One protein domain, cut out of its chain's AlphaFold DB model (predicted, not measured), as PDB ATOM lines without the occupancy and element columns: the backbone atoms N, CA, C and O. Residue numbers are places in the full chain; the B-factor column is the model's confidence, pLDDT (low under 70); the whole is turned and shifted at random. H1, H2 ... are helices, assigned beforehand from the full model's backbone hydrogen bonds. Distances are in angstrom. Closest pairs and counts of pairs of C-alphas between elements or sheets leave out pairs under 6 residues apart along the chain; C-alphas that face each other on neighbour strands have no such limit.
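What this domain is: This is residues 134 to 239 of the 287 residues of an uncharacterized protein of Isoptericola sediminis (UniProt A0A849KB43). The domain has little regular structure: H2 sits between H1 on one side and H3 and H5 on the other, and the looping residues 134 to 167 reach away from H3. The 106 printed residues hold five named helices, H1 to H5 in chain order, and no named strand; 40 residues are in helices, class all helix. It is compact, radius of gyration of the C-alphas 12.7 A, spanning 35 by 30 by 25 A.

How they stand to each other: H2, residues 185 to 197, is the hub. With residues 191 to 195 alone it touches H1, residues 168 to 176, at C-alphas 195 and 170, 6.3 A, a steep tilt of 51 degrees, opposite ways. It touches H3, residues 205 to 208, at C-alphas 189 and 208, 5.2 A. With residues 196 to 197 alone it touches H5, residues 230 to 239, at C-alphas 197 and 237, 5.6 A, about perpendicular at 86 degrees. H4, residues 214 to 217, touches no helix. Every O i to N i+4 pair is within hydrogen-bond range in H2 and H5, 4 of 5 in H1; H3 and H4 are too short for one.

Where its parts are: H2 is 18.1 A long, H5 14.1 A, H1 12.2 A, H4 5.4 A and H3 5.2 A. C-alpha 168 is at (80.397, -5.752, -11.175), C-alpha 239 at (58.423, 5.786, -4.269).

The domain as a whole: The farthest C-alphas, Thr 136 and Ser 203, are 36.2 A apart. The printed part has no cut; H4 to H5 is a long link. Residues 179 to 185 and 220 have pLDDT under 70.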
ATOM      1  N   ARG A 134      80.155 -12.175 -21.135       89.50
ATOM      2  CA  ARG A 134      79.134 -13.063 -20.565       89.50
ATOM      3  C   ARG A 134      79.764 -13.940 -19.488       89.50
ATOM      4  O   ARG A 134      80.916 -14.345 -19.637       89.50
ATOM      5  N   CYS A 135      79.021 -14.232 -18.427       88.62
ATOM      6  CA  CYS A 135      79.430 -15.263 -17.480       88.62
ATOM      7  C   CYS A 135      79.121 -16.644 -18.060       88.62
ATOM      8  O   CYS A 135      78.080 -16.831 -18.693       88.62
ATOM      9  N   THR A 136      79.980 -17.622 -17.789       87.62
ATOM     10  CA  THR A 136      79.698 -19.033 -18.079       87.62
ATOM     11  C   THR A 136      78.573 -19.583 -17.203       87.62
ATOM     12  O   THR A 136      77.805 -20.420 -17.664       87.62
ATOM     13  N   ASP A 137      78.412 -19.047 -15.990       88.50
ATOM     14  CA  ASP A 137      77.400 -19.475 -15.010       88.50
ATOM     15  C   ASP A 137      76.038 -18.762 -15.193       88.50
ATOM     16  O   ASP A 137      75.121 -18.859 -14.371       88.50
ATOM     17  N   GLY A 138      75.888 -18.019 -16.295       88.94
ATOM     18  CA  GLY A 138      74.653 -17.333 -16.667       88.94
ATOM     19  C   GLY A 138      74.541 -15.882 -16.166       88.94
ATOM     20  O   GLY A 138      75.524 -15.274 -15.750       88.94
ATOM     21  N   PRO A 139      73.349 -15.268 -16.252       93.00
ATOM     22  CA  PRO A 139      73.155 -13.848 -15.944       93.00
ATOM     23  C   PRO A 139      73.363 -13.520 -14.458       93.00
ATOM     24  O   PRO A 139      73.322 -14.396 -13.599       93.00
ATOM     25  N   CYS A 140      73.509 -12.239 -14.129       92.88
ATOM     26  CA  CYS A 140      73.645 -11.781 -12.749       92.88
ATOM     27  C   CYS A 140      72.489 -12.276 -11.871       92.88
ATOM     28  O   CYS A 140      71.323 -12.049 -12.188       92.88
ATOM     29  N   ALA A 141      72.816 -12.884 -10.735       91.00
ATOM     30  CA  ALA A 141      71.874 -13.434  -9.773       91.00
ATOM     31  C   ALA A 141      70.890 -12.403  -9.223       91.00
ATOM     32  O   ALA A 141      69.781 -12.754  -8.842       91.00
ATOM     33  N   TRP A 142      71.277 -11.133  -9.170       91.19
ATOM     34  CA  TRP A 142      70.433 -10.069  -8.639       91.19
ATOM     35  C   TRP A 142      69.628  -9.390  -9.729       91.19
ATOM     36  O   TRP A 142      68.403  -9.483  -9.751       91.19
ATOM     37  N   CYS A 143      70.319  -8.727 -10.653       91.00
ATOM     38  CA  CYS A 143      69.671  -7.890 -11.647       91.00
ATOM     39  C   CYS A 143      69.388  -8.612 -12.966       91.00
ATOM     40  O   CYS A 143      68.755  -8.020 -13.822       91.00
ATOM     41  N   GLY A 144      69.854  -9.840 -13.195       92.19
ATOM     42  CA  GLY A 144      69.590 -10.566 -14.445       92.19
ATOM     43  C   GLY A 144      70.347 -10.054 -15.676       92.19
ATOM     44  O   GLY A 144      70.080 -10.519 -16.779       92.19
ATOM     45  N   ARG A 145      71.297  -9.116 -15.515       92.31
ATOM     46  CA  ARG A 145      72.157  -8.648 -16.618       92.31
ATOM     47  C   ARG A 145      72.985  -9.809 -17.178       92.31
ATOM     48  O   ARG A 145      73.556 -10.554 -16.390       92.31
ATOM     49  N   ASP A 146      73.102  -9.931 -18.496       91.81
ATOM     50  CA  ASP A 146      73.851 -11.000 -19.175       91.81
ATOM     51  C   ASP A 146      75.318 -10.660 -19.494       91.81
ATOM     52  O   ASP A 146      76.122 -11.561 -19.730       91.81
ATOM     53  N   MET A 147      75.682  -9.378 -19.485       88.62
ATOM     54  CA  MET A 147      77.036  -8.894 -19.764       88.62
ATOM     55  C   MET A 147      77.568  -8.001 -18.638       88.62
ATOM     56  O   MET A 147      76.865  -7.125 -18.142       88.62
ATOM     57  N   SER A 148      78.828  -8.185 -18.247       89.31
ATOM     58  CA  SER A 148      79.482  -7.416 -17.178       89.31
ATOM     59  C   SER A 148      80.984  -7.291 -17.428       89.31
ATOM     60  O   SER A 148      81.551  -8.119 -18.136       89.31
ATOM     61  N   LEU A 149      81.632  -6.277 -16.846       86.25
ATOM     62  CA  LEU A 149      83.093  -6.108 -16.912       86.25
ATOM     63  C   LEU A 149      83.818  -7.190 -16.101       86.25
ATOM     64  O   LEU A 149      84.839  -7.728 -16.518       86.25
ATOM     65  N   HIS A 150      83.258  -7.515 -14.940       87.88
ATOM     66  CA  HIS A 150      83.727  -8.549 -14.032       87.88
ATOM     67  C   HIS A 150      82.543  -9.360 -13.505       87.88
ATOM     68  O   HIS A 150      81.414  -8.857 -13.433       87.88
ATOM     69  N   TRP A 151      82.818 -10.608 -13.147       91.12
ATOM     70  CA  TRP A 151      81.859 -11.540 -12.583       91.12
ATOM     71  C   TRP A 151      82.437 -12.110 -11.305       91.12
ATOM     72  O   TRP A 151      83.528 -12.677 -11.334       91.12
ATOM     73  N   THR A 152      81.681 -11.986 -10.225       90.31
ATOM     74  CA  THR A 152      82.085 -12.491  -8.916       90.31
ATOM     75  C   THR A 152      81.247 -13.715  -8.596       90.31
ATOM     76  O   THR A 152      80.015 -13.688  -8.704       90.31
ATOM     77  N   SER A 153      81.914 -14.813  -8.240       85.00
ATOM     78  CA  SER A 153      81.225 -15.990  -7.732       85.00
ATOM     79  C   SER A 153      80.614 -15.640  -6.381       85.00
ATOM     80  O   SER A 153      81.277 -15.171  -5.460       85.00
ATOM     81  N   TRP A 154      79.311 -15.846  -6.275       74.31
ATOM     82  CA  TRP A 154      78.567 -15.600  -5.054       74.31
ATOM     83  C   TRP A 154      78.131 -16.953  -4.508       74.31
ATOM     84  O   TRP A 154      77.646 -17.788  -5.267       74.31
ATOM     85  N   GLY A 155      78.314 -17.195  -3.206       73.19
ATOM     86  CA  GLY A 155      78.035 -18.491  -2.562       73.19
ATOM     87  C   GLY A 155      76.575 -18.964  -2.650       73.19
ATOM     88  O   GLY A 155      76.249 -20.057  -2.190       73.19
ATOM     89  N   HIS A 156      75.697 -18.163  -3.251       77.38
ATOM     90  CA  HIS A 156      74.331 -18.535  -3.561       77.38
ATOM     91  C   HIS A 156      74.226 -19.328  -4.861       77.38
ATOM     92  O   HIS A 156      75.009 -19.206  -5.805       77.38
ATOM     93  N   ARG A 157      73.177 -20.139  -4.903       84.44
ATOM     94  CA  ARG A 157      72.788 -20.911  -6.072       84.44
ATOM     95  C   ARG A 157      71.413 -20.468  -6.528       84.44
ATOM     96  O   ARG A 157      70.610 -19.966  -5.742       84.44
ATOM     97  N   ARG A 158      71.159 -20.653  -7.814       85.19
ATOM     98  CA  ARG A 158      69.815 -20.557  -8.375       85.19
ATOM     99  C   ARG A 158      68.947 -21.688  -7.828       85.19
ATOM    100  O   ARG A 158      69.447 -22.651  -7.249       85.19
ATOM    101  N   HIS A 159      67.644 -21.592  -8.068       79.50
ATOM    102  CA  HIS A 159      66.696 -22.644  -7.700       79.50
ATOM    103  C   HIS A 159      67.021 -24.014  -8.337       79.50
ATOM    104  O   HIS A 159      66.725 -25.051  -7.754       79.50
ATOM    105  N   ASP A 160      67.649 -24.042  -9.515       81.81
ATOM    106  CA  ASP A 160      68.101 -25.269 -10.194       81.81
ATOM    107  C   ASP A 160      69.464 -25.790  -9.691       81.81
ATOM    108  O   ASP A 160      69.971 -26.798 -10.178       81.81
ATOM    109  N   GLY A 161      70.065 -25.118  -8.705       84.38
ATOM    110  CA  GLY A 161      71.342 -25.492  -8.113       84.38
ATOM    111  C   GLY A 161      72.574 -24.979  -8.858       84.38
ATOM    112  O   GLY A 161      73.681 -25.181  -8.353       84.38
ATOM    113  N   THR A 162      72.457 -24.287  -9.997       86.69
ATOM    114  CA  THR A 162      73.644 -23.718 -10.660       86.69
ATOM    115  C   THR A 162      74.215 -22.541  -9.859       86.69
ATOM    116  O   THR A 162      73.479 -21.899  -9.098       86.69
ATOM    117  N   PRO A 163      75.512 -22.208 -10.020       89.62
ATOM    118  CA  PRO A 163      76.073 -20.996  -9.431       89.62
ATOM    119  C   PRO A 163      75.283 -19.749  -9.849       89.62
ATOM    120  O   PRO A 163      74.740 -19.678 -10.956       89.62
ATOM    121  N   ALA A 164      75.193 -18.775  -8.945       89.00
ATOM    122  CA  ALA A 164      74.464 -17.533  -9.167       89.00
ATOM    123  C   ALA A 164      75.445 -16.346  -9.094       89.00
ATOM    124  O   ALA A 164      75.564 -15.725  -8.042       89.00
ATOM    125  N   PRO A 165      76.171 -16.019 -10.179       92.44
ATOM    126  CA  PRO A 165      77.226 -15.005 -10.149       92.44
ATOM    127  C   PRO A 165      76.658 -13.585 -10.000       92.44
ATOM    128  O   PRO A 165      75.528 -13.314 -10.410       92.44
ATOM    129  N   LEU A 166      77.451 -12.643  -9.489       92.38
ATOM    130  CA  LEU A 166      77.112 -11.216  -9.467       92.38
ATOM    131  C   LEU A 166      77.878 -10.454 -10.553       92.38
ATOM    132  O   LEU A 166      79.058 -10.700 -10.793       92.38
ATOM    133  N   CYS A 167      77.202  -9.510 -11.214       93.25
ATOM    134  CA  CYS A 167      77.873  -8.539 -12.080       93.25
ATOM    135  C   CYS A 167      78.601  -7.480 -11.240       93.25
ATOM    136  O   CYS A 167      78.229  -7.245 -10.092       93.25
ATOM    137  N   THR A 168      79.558  -6.767 -11.839       91.12
ATOM    138  CA  THR A 168      80.397  -5.752 -11.175       91.12
ATOM    139  C   THR A 168      79.600  -4.731 -10.366       91.12
ATOM    140  O   THR A 168      80.022  -4.330  -9.288       91.12
ATOM    141  N   ASP A 169      78.441  -4.301 -10.868       89.38
ATOM    142  CA  ASP A 169      77.620  -3.297 -10.184       89.38
ATOM    143  C   ASP A 169      76.958  -3.867  -8.922       89.38
ATOM    144  O   ASP A 169      76.934  -3.216  -7.879       89.38
ATOM    145  N   CYS A 170      76.436  -5.095  -9.005       89.75
ATOM    146  CA  CYS A 170      75.823  -5.768  -7.861       89.75
ATOM    147  C   CYS A 170      76.883  -6.191  -6.838       89.75
ATOM    148  O   CYS A 170      76.654  -6.051  -5.640       89.75
ATOM    149  N   ASP A 171      78.052  -6.618  -7.312       89.88
ATOM    150  CA  ASP A 171      79.198  -7.000  -6.491       89.88
ATOM    151  C   ASP A 171      79.784  -5.826  -5.681       89.88
ATOM    152  O   ASP A 171      80.118  -5.956  -4.512       89.88
ATOM    153  N   LYS A 172      79.808  -4.610  -6.234       88.25
ATOM    154  CA  LYS A 172      80.207  -3.416  -5.461       88.25
ATOM    155  C   LYS A 172      79.243  -3.088  -4.320       88.25
ATOM    156  O   LYS A 172      79.643  -2.542  -3.293       88.25
ATOM    157  N   ILE A 173      77.948  -3.335  -4.517       88.81
ATOM    158  CA  ILE A 173      76.929  -3.100  -3.481       88.81
ATOM    159  C   ILE A 173      77.064  -4.155  -2.391       88.81
ATOM    160  O   ILE A 173      77.096  -3.811  -1.212       88.81
ATOM    161  N   ALA A 174      77.182  -5.407  -2.817       85.81
ATOM    162  CA  ALA A 174      77.527  -6.552  -2.006       85.81
ATOM    163  C   ALA A 174      78.729  -6.297  -1.084       85.81
ATOM    164  O   ALA A 174      78.584  -6.307   0.139       85.81
ATOM    165  N   ASP A 175      79.888  -6.013  -1.673       85.31
ATOM    166  CA  ASP A 175      81.158  -5.799  -0.980       85.31
ATOM    167  C   ASP A 175      81.059  -4.669   0.054       85.31
ATOM    168  O   ASP A 175      81.278  -4.864   1.250       85.31
ATOM    169  N   ARG A 176      80.558  -3.501  -0.363       84.38
ATOM    170  CA  ARG A 176      80.374  -2.334   0.516       84.38
ATOM    171  C   ARG A 176      79.457  -2.591   1.712       84.38
ATOM    172  O   ARG A 176      79.561  -1.895   2.721       84.38
ATOM    173  N   ARG A 177      78.516  -3.528   1.595       79.88
ATOM    174  CA  ARG A 177      77.582  -3.881   2.670       79.88
ATOM    175  C   ARG A 177      78.072  -5.034   3.538       79.88
ATOM    176  O   ARG A 177      77.384  -5.362   4.501       79.88
ATOM    177  N   GLY A 178      79.231  -5.612   3.223       73.81
ATOM    178  CA  GLY A 178      79.758  -6.785   3.903       73.81
ATOM    179  C   GLY A 178      78.852  -7.985   3.668       73.81
ATOM    180  O   GLY A 178      78.226  -8.472   4.604       73.81
ATOM    181  N   LEU A 179      78.735  -8.436   2.415       63.28
ATOM    182  CA  LEU A 179      77.798  -9.499   2.034       63.28
ATOM    183  C   LEU A 179      78.006 -10.801   2.832       63.28
ATOM    184  O   LEU A 179      77.039 -11.485   3.142       63.28
ATOM    185  N   GLU A 180      79.222 -11.086   3.294       59.34
ATOM    186  CA  GLU A 180      79.508 -12.208   4.207       59.34
ATOM    187  C   GLU A 180      78.698 -12.163   5.523       59.34
ATOM    188  O   GLU A 180      78.473 -13.192   6.156       59.34
ATOM    189  N   ILE A 181      78.212 -10.979   5.915       52.38
ATOM    190  CA  ILE A 181      77.427 -10.711   7.130       52.38
ATOM    191  C   ILE A 181      75.916 -10.661   6.828       52.38
ATOM    192  O   ILE A 181      75.090 -10.719   7.743       52.38
ATOM    193  N   ALA A 182      75.517 -10.591   5.552       59.09
ATOM    194  CA  ALA A 182      74.119 -10.527   5.130       59.09
ATOM    195  C   ALA A 182      73.453 -11.906   5.196       59.09
ATOM    196  O   ALA A 182      73.177 -12.568   4.196       59.09
ATOM    197  N   THR A 183      73.206 -12.321   6.433       56.56
ATOM    198  CA  THR A 183      72.682 -13.631   6.827       56.56
ATOM    199  C   THR A 183      71.174 -13.761   6.626       56.56
ATOM    200  O   THR A 183      70.641 -14.868   6.698       56.56
ATOM    201  N   THR A 184      70.468 -12.654   6.355       69.19
ATOM    202  CA  THR A 184      69.012 -12.645   6.189       69.19
ATOM    203  C   THR A 184      68.582 -12.223   4.789       69.19
ATOM    204  O   THR A 184      69.167 -11.338   4.161       69.19
ATOM    205  N   TRP A 185      67.473 -12.796   4.320       68.94
ATOM    206  CA  TRP A 185      66.809 -12.365   3.087       68.94
ATOM    207  C   TRP A 185      66.420 -10.880   3.106       68.94
ATOM    208  O   TRP A 185      66.431 -10.231   2.062       68.94
ATOM    209  N   GLY A 186      66.119 -10.318   4.282       73.19
ATOM    210  CA  GLY A 186      65.819  -8.892   4.435       73.19
ATOM    211  C   GLY A 186      67.010  -7.995   4.088       73.19
ATOM    212  O   GLY A 186      66.835  -6.964   3.437       73.19
ATOM    213  N   ASP A 187      68.227  -8.401   4.451       76.69
ATOM    214  CA  ASP A 187      69.443  -7.655   4.111       76.69
ATOM    215  C   ASP A 187      69.752  -7.746   2.617       76.69
ATOM    216  O   ASP A 187      70.052  -6.733   1.983       76.69
ATOM    217  N   GLN A 188      69.567  -8.926   2.022       79.50
ATOM    218  CA  GLN A 188      69.726  -9.121   0.580       79.50
ATOM    219  C   GLN A 188      68.727  -8.276  -0.220       79.50
ATOM    220  O   GLN A 188      69.107  -7.595  -1.172       79.50
ATOM    221  N   ARG A 189      67.463  -8.217   0.213       83.50
ATOM    222  CA  ARG A 189      66.427  -7.374  -0.407       83.50
ATOM    223  C   ARG A 189      66.744  -5.884  -0.349       83.50
ATOM    224  O   ARG A 189      66.465  -5.161  -1.304       83.50
ATOM    225  N   ARG A 190      67.386  -5.405   0.721       83.31
ATOM    226  CA  ARG A 190      67.867  -4.013   0.792       83.31
ATOM    227  C   ARG A 190      68.977  -3.742  -0.220       83.31
ATOM    228  O   ARG A 190      68.961  -2.694  -0.858       83.31
ATOM    229  N   MET A 191      69.900  -4.682  -0.411       87.00
ATOM    230  CA  MET A 191      70.948  -4.552  -1.429       87.00
ATOM    231  C   MET A 191      70.375  -4.599  -2.851       87.00
ATOM    232  O   MET A 191      70.803  -3.831  -3.714       87.00
ATOM    233  N   LEU A 192      69.359  -5.436  -3.092       87.94
ATOM    234  CA  LEU A 192      68.613  -5.449  -4.354       87.94
ATOM    235  C   LEU A 192      67.930  -4.105  -4.613       87.94
ATOM    236  O   LEU A 192      68.022  -3.576  -5.720       87.94
ATOM    237  N   LEU A 193      67.289  -3.525  -3.595       87.25
ATOM    238  CA  LEU A 193      66.675  -2.205  -3.690       87.25
ATOM    239  C   LEU A 193      67.713  -1.116  -3.993       87.25
ATOM    240  O   LEU A 193      67.469  -0.278  -4.863       87.25
ATOM    241  N   GLU A 194      68.873  -1.145  -3.334       89.88
ATOM    242  CA  GLU A 194      69.984  -0.232  -3.625       89.88
ATOM    243  C   GLU A 194      70.448  -0.385  -5.077       89.88
ATOM    244  O   GLU A 194      70.586   0.605  -5.789       89.88
ATOM    245  N   SER A 195      70.589  -1.617  -5.566       88.44
ATOM    246  CA  SER A 195      70.967  -1.893  -6.957       88.44
ATOM    247  C   SER A 195      69.907  -1.420  -7.962       88.44
ATOM    248  O   SER A 195      70.224  -0.943  -9.053       88.44
ATOM    249  N   ALA A 196      68.627  -1.497  -7.597       86.88
ATOM    250  CA  ALA A 196      67.517  -1.102  -8.457       86.88
ATOM    251  C   ALA A 196      67.280   0.417  -8.509       86.88
ATOM    252  O   ALA A 196      66.756   0.917  -9.517       86.88
ATOM    253  N   THR A 197      67.611   1.138  -7.431       84.06
ATOM    254  CA  THR A 197      67.169   2.527  -7.199       84.06
ATOM    255  C   THR A 197      68.278   3.505  -6.810       84.06
ATOM    256  O   THR A 197      68.019   4.705  -6.785       84.06
ATOM    257  N   GLY A 198      69.479   3.020  -6.488       86.19
ATOM    258  CA  GLY A 198      70.588   3.796  -5.921       86.19
ATOM    259  C   GLY A 198      70.468   4.073  -4.417       86.19
ATOM    260  O   GLY A 198      71.397   4.607  -3.815       86.19
ATOM    261  N   TYR A 199      69.342   3.727  -3.787       85.94
ATOM    262  CA  TYR A 199      69.063   4.071  -2.396       85.94
ATOM    263  C   TYR A 199      69.689   3.092  -1.402       85.94
ATOM    264  O   TYR A 199      69.275   1.941  -1.298       85.94
ATOM    265  N   GLY A 200      70.641   3.588  -0.612       82.50
ATOM    266  CA  GLY A 200      71.331   2.820   0.426       82.50
ATOM    267  C   GLY A 200      70.794   3.000   1.857       82.50
ATOM    268  O   GLY A 200      71.523   2.748   2.817       82.50
ATOM    269  N   GLY A 201      69.581   3.509   2.061       80.44
ATOM    270  CA  GLY A 201      69.039   3.676   3.415       80.44
ATOM    271  C   GLY A 201      68.314   2.432   3.942       80.44
ATOM    272  O   GLY A 201      67.970   1.518   3.198       80.44
ATOM    273  N   THR A 202      68.048   2.400   5.248       75.25
ATOM    274  CA  THR A 202      67.363   1.276   5.920       75.25
ATOM    275  C   THR A 202      65.843   1.447   6.005       75.25
ATOM    276  O   THR A 202      65.133   0.485   6.289       75.25
ATOM    277  N   SER A 203      65.313   2.643   5.728       71.69
ATOM    278  CA  SER A 203      63.897   2.987   5.945       71.69
ATOM    279  C   SER A 203      62.934   2.535   4.837       71.69
ATOM    280  O   SER A 203      61.781   2.954   4.826       71.69
ATOM    281  N   ALA A 204      63.373   1.680   3.913       70.81
ATOM    282  CA  ALA A 204      62.575   1.236   2.767       70.81
ATOM    283  C   ALA A 204      62.079  -0.220   2.866       70.81
ATOM    284  O   ALA A 204      61.823  -0.847   1.842       70.81
ATOM    285  N   GLY A 205      61.931  -0.760   4.084       71.12
ATOM    286  CA  GLY A 205      61.634  -2.181   4.334       71.12
ATOM    287  C   GLY A 205      60.500  -2.763   3.478       71.12
ATOM    288  O   GLY A 205      60.738  -3.697   2.722       71.12
ATOM    289  N   ALA A 206      59.313  -2.149   3.492       71.88
ATOM    290  CA  ALA A 206      58.163  -2.644   2.723       71.88
ATOM    291  C   ALA A 206      58.357  -2.587   1.192       71.88
ATOM    292  O   ALA A 206      57.761  -3.372   0.464       71.88
ATOM    293  N   ILE A 207      59.191  -1.667   0.691       73.56
ATOM    294  CA  ILE A 207      59.506  -1.547  -0.743       73.56
ATOM    295  C   ILE A 207      60.540  -2.606  -1.137       73.56
ATOM    296  O   ILE A 207      60.457  -3.184  -2.217       73.56
ATOM    297  N   ALA A 208      61.497  -2.880  -0.247       72.31
ATOM    298  CA  ALA A 208      62.491  -3.929  -0.442       72.31
ATOM    299  C   ALA A 208      61.830  -5.311  -0.581       72.31
ATOM    300  O   ALA A 208      62.295  -6.127  -1.369       72.31
ATOM    301  N   ASP A 209      60.708  -5.546   0.106       76.62
ATOM    302  CA  ASP A 209      59.978  -6.816   0.031       76.62
ATOM    303  C   ASP A 209      59.303  -7.102  -1.314       76.62
ATOM    304  O   ASP A 209      59.044  -8.265  -1.630       76.62
ATOM    305  N   ALA A 210      59.055  -6.068  -2.120       73.38
ATOM    306  CA  ALA A 210      58.473  -6.201  -3.453       73.38
ATOM    307  C   ALA A 210      59.513  -6.532  -4.540       73.38
ATOM    308  O   ALA A 210      59.142  -6.906  -5.654       73.38
ATOM    309  N   ILE A 211      60.812  -6.400  -4.244       83.12
ATOM    310  CA  ILE A 211      61.896  -6.641  -5.202       83.12
ATOM    311  C   ILE A 211      62.499  -8.020  -4.950       83.12
ATOM    312  O   ILE A 211      62.888  -8.358  -3.835       83.12
ATOM    313  N   ARG A 212      62.615  -8.808  -6.020       86.06
ATOM    314  CA  ARG A 212      63.171 -10.164  -5.984       86.06
ATOM    315  C   ARG A 212      64.404 -10.305  -6.863       86.06
ATOM    316  O   ARG A 212      64.498  -9.690  -7.931       86.06
ATOM    317  N   ALA A 213      65.348 -11.134  -6.425       88.44
ATOM    318  CA  ALA A 213      66.544 -11.415  -7.204       88.44
ATOM    319  C   ALA A 213      66.201 -12.236  -8.458       88.44
ATOM    320  O   ALA A 213      65.282 -13.058  -8.457       88.44
ATOM    321  N   HIS A 214      66.977 -12.058  -9.525       90.25
ATOM    322  CA  HIS A 214      66.881 -12.874 -10.740       90.25
ATOM    323  C   HIS A 214      67.027 -14.373 -10.452       90.25
ATOM    324  O   HIS A 214      66.264 -15.179 -10.974       90.25
ATOM    325  N   ALA A 215      67.948 -14.744  -9.561       87.56
ATOM    326  CA  ALA A 215      68.200 -16.123  -9.156       87.56
ATOM    327  C   ALA A 215      66.997 -16.797  -8.472       87.56
ATOM    328  O   ALA A 215      66.923 -18.025  -8.475       87.56
ATOM    329  N   GLU A 216      66.060 -16.021  -7.916       85.44
ATOM    330  CA  GLU A 216      64.843 -16.552  -7.292       85.44
ATOM    331  C   GLU A 216      63.716 -16.813  -8.301       85.44
ATOM    332  O   GLU A 216      62.822 -17.608  -8.020       85.44
ATOM    333  N   ILE A 217      63.683 -16.077  -9.414       84.31
ATOM    334  CA  ILE A 217      62.572 -16.114 -10.381       84.31
ATOM    335  C   ILE A 217      62.958 -16.930 -11.617       84.31
ATOM    336  O   ILE A 217      62.148 -17.700 -12.127       84.31
ATOM    337  N   GLY A 218      64.198 -16.783 -12.089       72.19
ATOM    338  CA  GLY A 218      64.624 -17.273 -13.396       72.19
ATOM    339  C   GLY A 218      64.006 -16.484 -14.562       72.19
ATOM    340  O   GLY A 218      63.212 -15.564 -14.374       72.19
ATOM    341  N   GLY A 219      64.390 -16.830 -15.794       71.69
ATOM    342  CA  GLY A 219      63.857 -16.205 -17.017       71.69
ATOM    343  C   GLY A 219      64.424 -14.813 -17.339       71.69
ATOM    344  O   GLY A 219      65.388 -14.368 -16.731       71.69
ATOM    345  N   GLY A 220      63.857 -14.119 -18.327       67.81
ATOM    346  CA  GLY A 220      64.299 -12.781 -18.757       67.81
ATOM    347  C   GLY A 220      65.212 -12.776 -19.989       67.81
ATOM    348  O   GLY A 220      65.800 -13.787 -20.364       67.81
ATOM    349  N   ASP A 221      65.315 -11.617 -20.637       76.75
ATOM    350  CA  ASP A 221      66.025 -11.427 -21.914       76.75
ATOM    351  C   ASP A 221      67.499 -11.018 -21.733       76.75
ATOM    352  O   ASP A 221      68.124 -10.490 -22.651       76.75
ATOM    353  N   GLY A 222      68.045 -11.221 -20.529       77.88
ATOM    354  CA  GLY A 222      69.387 -10.778 -20.156       77.88
ATOM    355  C   GLY A 222      69.495  -9.279 -19.866       77.88
ATOM    356  O   GLY A 222      70.574  -8.806 -19.500       77.88
ATOM    357  N   LYS A 223      68.406  -8.501 -19.988       81.44
ATOM    358  CA  LYS A 223      68.425  -7.089 -19.594       81.44
ATOM    359  C   LYS A 223      68.266  -6.947 -18.081       81.44
ATOM    360  O   LYS A 223      67.470  -7.673 -17.477       81.44
ATOM    361  N   PRO A 224      68.940  -5.957 -17.468       82.44
ATOM    362  CA  PRO A 224      68.808  -5.688 -16.046       82.44
ATOM    363  C   PRO A 224      67.351  -5.467 -15.637       82.44
ATOM    364  O   PRO A 224      66.673  -4.602 -16.193       82.44
ATOM    365  N   TRP A 225      66.907  -6.211 -14.630       86.12
ATOM    366  CA  TRP A 225      65.591  -6.141 -14.005       86.12
ATOM    367  C   TRP A 225      64.422  -6.477 -14.933       86.12
ATOM    368  O   TRP A 225      63.276  -6.189 -14.599       86.12
ATOM    369  N   SER A 226      64.691  -7.092 -16.087       83.50
ATOM    370  CA  SER A 226      63.655  -7.518 -17.038       83.50
ATOM    371  C   SER A 226      62.781  -8.657 -16.516       83.50
ATOM    372  O   SER A 226      61.663  -8.826 -16.992       83.50
ATOM    373  N   HIS A 227      63.285  -9.422 -15.544       83.06
ATOM    374  CA  HIS A 227      62.570 -10.512 -14.878       83.06
ATOM    375  C   HIS A 227      61.550 -10.023 -13.845       83.06
ATOM    376  O   HIS A 227      60.743 -10.814 -13.363       83.06
ATOM    377  N   LEU A 228      61.599  -8.741 -13.478       82.44
ATOM    378  CA  LEU A 228      60.606  -8.131 -12.607       82.44
ATOM    379  C   LEU A 228      59.449  -7.580 -13.427       82.44
ATOM    380  O   LEU A 228      59.626  -7.094 -14.548       82.44
ATOM    381  N   ASP A 229      58.270  -7.577 -12.813       81.19
ATOM    382  CA  ASP A 229      57.165  -6.783 -13.319       81.19
ATOM    383  C   ASP A 229      57.601  -5.311 -13.422       81.19
ATOM    384  O   ASP A 229      58.066  -4.687 -12.459       81.19
ATOM    385  N   ARG A 230      57.466  -4.762 -14.634       76.25
ATOM    386  CA  ARG A 230      57.848  -3.382 -14.937       76.25
ATOM    387  C   ARG A 230      57.088  -2.400 -14.060       76.25
ATOM    388  O   ARG A 230      57.659  -1.366 -13.709       76.25
ATOM    389  N   GLN A 231      55.837  -2.709 -13.717       73.81
ATOM    390  CA  GLN A 231      55.038  -1.856 -12.853       73.81
ATOM    391  C   GLN A 231      55.600  -1.858 -11.427       73.81
ATOM    392  O   GLN A 231      55.943  -0.786 -10.936       73.81
ATOM    393  N   ALA A 232      55.828  -3.025 -10.817       75.56
ATOM    394  CA  ALA A 232      56.425  -3.123  -9.479       75.56
ATOM    395  C   ALA A 232      57.782  -2.395  -9.358       75.56
ATOM    396  O   ALA A 232      58.006  -1.614  -8.428       75.56
ATOM    397  N   LEU A 233      58.687  -2.579 -10.328       79.75
ATOM    398  CA  LEU A 233      59.984  -1.888 -10.335       79.75
ATOM    399  C   LEU A 233      59.831  -0.370 -10.516       79.75
ATOM    400  O   LEU A 233      60.564   0.413  -9.902       79.75
ATOM    401  N   SER A 234      58.900   0.058 -11.374       79.00
ATOM    402  CA  SER A 234      58.594   1.476 -11.574       79.00
ATOM    403  C   SER A 234      58.036   2.098 -10.297       79.00
ATOM    404  O   SER A 234      58.510   3.150  -9.879       79.00
ATOM    405  N   GLU A 235      57.099   1.434  -9.626       79.06
ATOM    406  CA  GLU A 235      56.509   1.889  -8.368       79.06
ATOM    407  C   GLU A 235      57.552   1.999  -7.252       79.06
ATOM    408  O   GLU A 235      57.606   3.025  -6.567       79.06
ATOM    409  N   ALA A 236      58.439   1.008  -7.118       81.69
ATOM    410  CA  ALA A 236      59.539   1.051  -6.160       81.69
ATOM    411  C   ALA A 236      60.455   2.260  -6.411       81.69
ATOM    412  O   ALA A 236      60.692   3.063  -5.505       81.69
ATOM    413  N   ARG A 237      60.904   2.456  -7.660       84.38
ATOM    414  CA  ARG A 237      61.724   3.616  -8.056       84.38
ATOM    415  C   ARG A 237      61.010   4.933  -7.799       84.38
ATOM    416  O   ARG A 237      61.584   5.831  -7.198       84.38
ATOM    417  N   MET A 238      59.751   5.049  -8.205       82.44
ATOM    418  CA  MET A 238      58.963   6.269  -8.040       82.44
ATOM    419  C   MET A 238      58.704   6.606  -6.572       82.44
ATOM    420  O   MET A 238      58.614   7.785  -6.230       82.44
ATOM    421  N   THR A 239      58.583   5.596  -5.712       83.69
ATOM    422  CA  THR A 239      58.423   5.786  -4.269       83.69
ATOM    423  C   THR A 239      59.733   6.255  -3.645       83.69
ATOM    424  O   THR A 239      59.754   7.298  -2.992       83.69
TER     425      THR A 239